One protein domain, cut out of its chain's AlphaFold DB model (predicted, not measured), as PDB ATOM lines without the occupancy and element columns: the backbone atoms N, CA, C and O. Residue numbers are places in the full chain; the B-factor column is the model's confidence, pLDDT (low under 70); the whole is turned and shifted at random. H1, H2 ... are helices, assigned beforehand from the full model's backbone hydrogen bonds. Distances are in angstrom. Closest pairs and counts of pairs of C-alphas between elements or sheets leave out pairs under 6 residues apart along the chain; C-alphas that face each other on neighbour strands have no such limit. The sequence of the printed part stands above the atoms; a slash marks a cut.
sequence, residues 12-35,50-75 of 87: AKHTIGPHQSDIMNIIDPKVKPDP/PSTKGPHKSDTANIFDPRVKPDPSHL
ATOM      1  N   ALA A  12     106.071 195.831 216.563       72.44
ATOM      2  CA  ALA A  12     105.656 195.217 217.820       72.44
ATOM      3  C   ALA A  12     106.410 193.896 218.097       72.44
ATOM      4  O   ALA A  12     106.838 193.185 217.186       72.44
ATOM      5  N   LYS A  13     106.608 193.563 219.377       72.44
ATOM      6  CA  LYS A  13     107.549 192.508 219.801       72.44
ATOM      7  C   LYS A  13     107.220 191.124 219.222       72.44
ATOM      8  O   LYS A  13     108.136 190.338 218.964       72.44
ATOM      9  N   HIS A  14     105.938 190.833 218.999       73.56
ATOM     10  CA  HIS A  14     105.432 189.516 218.606       73.56
ATOM     11  C   HIS A  14     104.723 189.505 217.247       73.56
ATOM     12  O   HIS A  14     104.134 188.492 216.863       73.56
ATOM     13  N   THR A  15     104.780 190.595 216.484       74.19
ATOM     14  CA  THR A  15     104.125 190.698 215.178       74.19
ATOM     15  C   THR A  15     104.928 191.574 214.236       74.19
ATOM     16  O   THR A  15     105.692 192.447 214.634       74.19
ATOM     17  N   ILE A  16     104.766 191.328 212.943       74.69
ATOM     18  CA  ILE A  16     105.402 192.135 211.909       74.69
ATOM     19  C   ILE A  16     104.373 193.157 211.461       74.69
ATOM     20  O   ILE A  16     103.282 192.761 211.084       74.69
ATOM     21  N   GLY A  17     104.701 194.445 211.464       77.88
ATOM     22  CA  GLY A  17     103.797 195.464 210.941       77.88
ATOM     23  C   GLY A  17     104.174 196.883 211.357       77.88
ATOM     24  O   GLY A  17     105.133 197.070 212.107       77.88
ATOM     25  N   PRO A  18     103.448 197.888 210.839       80.00
ATOM     26  CA  PRO A  18     103.708 199.293 211.125       80.00
ATOM     27  C   PRO A  18     103.218 199.716 212.517       80.00
ATOM     28  O   PRO A  18     103.589 200.788 212.991       80.00
ATOM     29  N   HIS A  19     102.376 198.911 213.174       77.81
ATOM     30  CA  HIS A  19     101.815 199.261 214.473       77.81
ATOM     31  C   HIS A  19     102.712 198.778 215.613       77.81
ATOM     32  O   HIS A  19     103.358 197.732 215.536       77.81
ATOM     33  N   GLN A  20     102.689 199.537 216.708       78.50
ATOM     34  CA  GLN A  20     103.437 199.251 217.941       78.50
ATOM     35  C   GLN A  20     102.822 198.154 218.803       78.50
ATOM     36  O   GLN A  20     103.457 197.645 219.722       78.50
ATOM     37  N   SER A  21     101.567 197.809 218.531       76.81
ATOM     38  CA  SER A  21     100.825 196.823 219.302       76.81
ATOM     39  C   SER A  21     100.568 195.594 218.454       76.81
ATOM     40  O   SER A  21     100.057 195.704 217.337       76.81
ATOM     41  N   ASP A  22     100.857 194.426 219.023       78.25
ATOM     42  CA  ASP A  22     100.680 193.150 218.333       78.25
ATOM     43  C   ASP A  22      99.251 192.958 217.846       78.25
ATOM     44  O   ASP A  22      98.993 192.578 216.710       78.25
ATOM     45  N   ILE A  23      98.299 193.352 218.679       76.25
ATOM     46  CA  ILE A  23      96.885 193.268 218.358       76.25
ATOM     47  C   ILE A  23      96.503 194.178 217.179       76.25
ATOM     48  O   ILE A  23      95.711 193.767 216.333       76.25
ATOM     49  N   MET A  24      97.054 195.395 217.097       80.25
ATOM     50  CA  MET A  24      96.762 196.297 215.974       80.25
ATOM     51  C   MET A  24      97.331 195.762 214.662       80.25
ATOM     52  O   MET A  24      96.676 195.855 213.630       80.25
ATOM     53  N   ASN A  25      98.514 195.146 214.707       83.25
ATOM     54  CA  ASN A  25      99.066 194.427 213.562       83.25
ATOM     55  C   ASN A  25      98.192 193.224 213.177       83.25
ATOM     56  O   ASN A  25      98.009 192.954 212.002       83.25
ATOM     57  N   ILE A  26      97.610 192.515 214.141       79.88
ATOM     58  CA  ILE A  26      96.794 191.321 213.880       79.88
ATOM     59  C   ILE A  26      95.413 191.656 213.299       79.88
ATOM     60  O   ILE A  26      94.905 190.902 212.470       79.88
ATOM     61  N   ILE A  27      94.789 192.759 213.727       79.69
ATOM     62  CA  ILE A  27      93.465 193.169 213.230       79.69
ATOM     63  C   ILE A  27      93.536 193.923 211.892       79.69
ATOM     64  O   ILE A  27      92.522 194.048 211.205       79.69
ATOM     65  N   ASP A  28      94.711 194.430 211.512       80.50
ATOM     66  CA  ASP A  28      94.910 195.131 210.248       80.50
ATOM     67  C   ASP A  28      95.070 194.128 209.085       80.50
ATOM     68  O   ASP A  28      96.084 193.437 209.001       80.50
ATOM     69  N   PRO A  29      94.129 194.061 208.122       81.75
ATOM     70  CA  PRO A  29      94.211 193.128 206.995       81.75
ATOM     71  C   PRO A  29      95.373 193.420 206.033       81.75
ATOM     72  O   PRO A  29      95.686 192.590 205.178       81.75
ATOM     73  N   LYS A  30      95.996 194.605 206.116       85.50
ATOM     74  CA  LYS A  30      97.193 194.943 205.331       85.50
ATOM     75  C   LYS A  30      98.457 194.331 205.920       85.50
ATOM     76  O   LYS A  30      99.475 194.244 205.230       85.50
ATOM     77  N   VAL A  31      98.400 193.934 207.183       83.88
ATOM     78  CA  VAL A  31      99.511 193.339 207.900       83.88
ATOM     79  C   VAL A  31      99.456 191.824 207.740       83.88
ATOM     80  O   VAL A  31      98.405 191.193 207.823       83.88
ATOM     81  N   LYS A  32     100.610 191.220 207.446       79.69
ATOM     82  CA  LYS A  32     100.709 189.772 207.263       79.69
ATOM     83  C   LYS A  32     100.933 189.104 208.622       79.69
ATOM     84  O   LYS A  32     101.906 189.458 209.287       79.69
ATOM     85  N   PRO A  33     100.103 188.126 209.018       71.88
ATOM     86  CA  PRO A  33     100.354 187.359 210.227       71.88
ATOM     87  C   PRO A  33     101.604 186.490 210.041       71.88
ATOM     88  O   PRO A  33     101.735 185.792 209.033       71.88
ATOM     89  N   ASP A  34     102.507 186.522 211.020       79.75
ATOM     90  CA  ASP A  34     103.664 185.628 211.102       79.75
ATOM     91  C   ASP A  34     103.450 184.651 212.270       79.75
ATOM     92  O   ASP A  34     103.560 185.053 213.435       79.75
ATOM     93  N   PRO A  35     103.138 183.371 211.988       74.69
ATOM     94  CA  PRO A  35     102.885 182.377 213.021       74.69
ATOM     95  C   PRO A  35     104.058 182.192 213.983       74.69
ATOM     96  O   PRO A  35     103.815 181.972 215.166       74.69
ATOM     97  N   PRO A  50      95.131 189.949 229.334       70.12
ATOM     98  CA  PRO A  50      95.629 191.130 230.034       70.12
ATOM     99  C   PRO A  50      94.963 192.433 229.576       70.12
ATOM    100  O   PRO A  50      94.774 193.329 230.399       70.12
ATOM    101  N   SER A  51      94.554 192.527 228.308       71.25
ATOM    102  CA  SER A  51      93.963 193.744 227.735       71.25
ATOM    103  C   SER A  51      92.495 193.593 227.327       71.25
ATOM    104  O   SER A  51      91.818 194.590 227.099       71.25
ATOM    105  N   THR A  52      91.966 192.372 227.254       73.38
ATOM    106  CA  THR A  52      90.624 192.100 226.727       73.38
ATOM    107  C   THR A  52      89.807 191.275 227.704       73.38
ATOM    108  O   THR A  52      90.270 190.289 228.270       73.38
ATOM    109  N   LYS A  53      88.536 191.636 227.879       73.75
ATOM    110  CA  LYS A  53      87.615 190.860 228.713       73.75
ATOM    111  C   LYS A  53      86.806 189.901 227.852       73.75
ATOM    112  O   LYS A  53      86.062 190.339 226.984       73.75
ATOM    113  N   GLY A  54      86.913 188.606 228.127       76.25
ATOM    114  CA  GLY A  54      86.164 187.578 227.410       76.25
ATOM    115  C   GLY A  54      86.390 186.171 227.970       76.25
ATOM    116  O   GLY A  54      87.120 186.001 228.951       76.25
ATOM    117  N   PRO A  55      85.734 185.151 227.389       80.94
ATOM    118  CA  PRO A  55      85.871 183.762 227.816       80.94
ATOM    119  C   PRO A  55      87.279 183.205 227.544       80.94
ATOM    120  O   PRO A  55      87.717 182.276 228.235       80.94
ATOM    121  N   HIS A  56      88.016 183.792 226.595       81.12
ATOM    122  CA  HIS A  56      89.354 183.350 226.218       81.12
ATOM    123  C   HIS A  56      90.432 184.001 227.088       81.12
ATOM    124  O   HIS A  56      90.261 185.085 227.649       81.12
ATOM    125  N   LYS A  57      91.557 183.299 227.228       79.25
ATOM    126  CA  LYS A  57      92.696 183.690 228.078       79.25
ATOM    127  C   LYS A  57      93.723 184.562 227.345       79.25
ATOM    128  O   LYS A  57      94.687 185.010 227.949       79.25
ATOM    129  N   SER A  58      93.494 184.836 226.063       77.50
ATOM    130  CA  SER A  58      94.381 185.628 225.208       77.50
ATOM    131  C   SER A  58      93.601 186.740 224.524       77.50
ATOM    132  O   SER A  58      92.442 186.549 224.144       77.50
ATOM    133  N   ASP A  59      94.239 187.896 224.355       77.94
ATOM    134  CA  ASP A  59      93.600 189.066 223.753       77.94
ATOM    135  C   ASP A  59      93.216 188.805 222.305       77.94
ATOM    136  O   ASP A  59      92.095 189.077 221.898       77.94
ATOM    137  N   THR A  60      94.114 188.178 221.551       76.19
ATOM    138  CA  THR A  60      93.887 187.780 220.161       76.19
ATOM    139  C   THR A  60      92.654 186.887 220.032       76.19
ATOM    140  O   THR A  60      91.740 187.211 219.282       76.19
ATOM    141  N   ALA A  61      92.565 185.815 220.823       80.88
ATOM    142  CA  ALA A  61      91.417 184.908 220.820       80.88
ATOM    143  C   ALA A  61      90.105 185.608 221.208       80.88
ATOM    144  O   ALA A  61      89.070 185.351 220.600       80.88
ATOM    145  N   ASN A  62      90.150 186.525 222.180       81.62
ATOM    146  CA  ASN A  62      89.000 187.354 222.526       81.62
ATOM    147  C   ASN A  62      88.595 188.282 221.374       81.62
ATOM    148  O   ASN A  62      87.414 188.429 221.109       81.62
ATOM    149  N   ILE A  63      89.542 188.878 220.658       78.56
ATOM    150  CA  ILE A  63      89.252 189.827 219.575       78.56
ATOM    151  C   ILE A  63      88.745 189.123 218.313       78.56
ATOM    152  O   ILE A  63      87.918 189.679 217.592       78.56
ATOM    153  N   PHE A  64      89.193 187.893 218.060       78.44
ATOM    154  CA  PHE A  64      88.675 187.062 216.972       78.44
ATOM    155  C   PHE A  64      87.306 186.433 217.280       78.44
ATOM    156  O   PHE A  64      86.668 185.912 216.365       78.44
ATOM    157  N   ASP A  65      86.831 186.478 218.529       80.25
ATOM    158  CA  ASP A  65      85.503 185.987 218.894       80.25
ATOM    159  C   ASP A  65      84.448 187.100 218.735       80.25
ATOM    160  O   ASP A  65      84.422 188.036 219.534       80.25
ATOM    161  N   PRO A  66      83.506 187.003 217.777       80.94
ATOM    162  CA  PRO A  66      82.480 188.028 217.566       80.94
ATOM    163  C   PRO A  66      81.500 188.181 218.742       80.94
ATOM    164  O   PRO A  66      80.752 189.159 218.797       80.94
ATOM    165  N   ARG A  67      81.450 187.217 219.673       84.31
ATOM    166  CA  ARG A  67      80.645 187.316 220.904       84.31
ATOM    167  C   ARG A  67      81.305 188.205 221.951       84.31
ATOM    168  O   ARG A  67      80.627 188.675 222.866       84.31
ATOM    169  N   VAL A  68      82.609 188.420 221.834       80.88
ATOM    170  CA  VAL A  68      83.380 189.307 222.691       80.88
ATOM    171  C   VAL A  68      83.461 190.664 222.010       80.88
ATOM    172  O   VAL A  68      83.732 190.770 220.819       80.88
ATOM    173  N   LYS A  69      83.194 191.734 222.758       70.19
ATOM    174  CA  LYS A  69      83.352 193.092 222.236       70.19
ATOM    175  C   LYS A  69      84.808 193.513 222.441       70.19
ATOM    176  O   LYS A  69      85.202 193.652 223.601       70.19
ATOM    177  N   PRO A  70      85.603 193.712 221.377       62.91
ATOM    178  CA  PRO A  70      86.943 194.255 221.528       62.91
ATOM    179  C   PRO A  70      86.841 195.710 221.994       62.91
ATOM    180  O   PRO A  70      86.057 196.488 221.447       62.91
ATOM    181  N   ASP A  71      87.624 196.078 223.005       68.31
ATOM    182  CA  ASP A  71      87.763 197.467 223.430       68.31
ATOM    183  C   ASP A  71      89.061 198.037 222.829       68.31
ATOM    184  O   ASP A  71      90.149 197.710 223.310       68.31
ATOM    185  N   PRO A  72      88.975 198.876 221.778       62.44
ATOM    186  CA  PRO A  72      90.142 199.402 221.079       62.44
ATOM    187  C   PRO A  72      91.035 200.280 221.967       62.44
ATOM    188  O   PRO A  72      92.228 200.396 221.695       62.44
ATOM    189  N   SER A  73      90.504 200.863 223.050       61.94
ATOM    190  CA  SER A  73      91.282 201.691 223.979       61.94
ATOM    191  C   SER A  73      92.287 200.873 224.794       61.94
ATOM    192  O   SER A  73      93.314 201.408 225.210       61.94
ATOM    193  N   HIS A  74      92.042 199.572 224.971       60.59
ATOM    194  CA  HIS A  74      92.959 198.658 225.659       60.59
ATOM    195  C   HIS A  74      94.015 198.057 224.718       60.59
ATOM    196  O   HIS A  74      94.983 197.447 225.172       60.59
ATOM    197  N   LEU A  75      93.866 198.263 223.404       63.38
ATOM    198  CA  LEU A  75      94.787 197.771 222.372       63.38
ATOM    199  C   LEU A  75      95.947 198.740 222.107       63.38
ATOM    200  O   LEU A  75      96.808 198.448 221.284       63.38
TER     201      LEU A  75
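What this domain is: This is residues 12 to 35 and 50 to 75 of the 87 residues of an uncharacterized protein of Hortaea werneckii (UniProt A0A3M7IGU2). What is the main picture? There is little regular structure: two loop-rich pieces stand side by side, residues 12 to 35 with H1, and residues 50 to 75 with H2 and H3. What builds it? The printed part has 50 residues with three named helices, H1, H2, H3 in order, and no named strand; the class is all helix, with 16 residues in helices. What is its outline? It is compact, radius of gyration of the C-alphas 10.6 A, yet elongated, spanning 27 by 17 by 16 A.

How they stand to each other: Do helices meet? H1, residues 22 to 27, and H2, residues 59 to 64, only just touch, with 3 pairs of C-alphas within 8 A, the closest Ile 23 and Thr 60 at 6.5 A. They run the same way at a shallow tilt of 3 degrees. Where is H3? H3, residues 72 to 75, is close to but not clearly touching H1; their closest C-alphas, Ile 23 and Leu 75, are 6.4 A apart. H2 and H3 are apart. Which backbones pair? In H1 and H2 every O i to N i+4 pair is within hydrogen-bond range; H3 is too short for one.

Where its parts are: Where does H1 begin? C-alpha 22 is at (100.680, 193.150, 218.333); H1 is 8.8 A long, H2 8.6 A. Where does H3 end? After 5.1 A, at C-alpha 75, (94.787, 197.771, 222.372).

The domain as a whole: Is anything missing? Residues 36 to 49 are cut out; C-alphas 35 and 50 are 20.5 A apart. Where is confidence low? Residues 70 to 75 have pLDDT under 70.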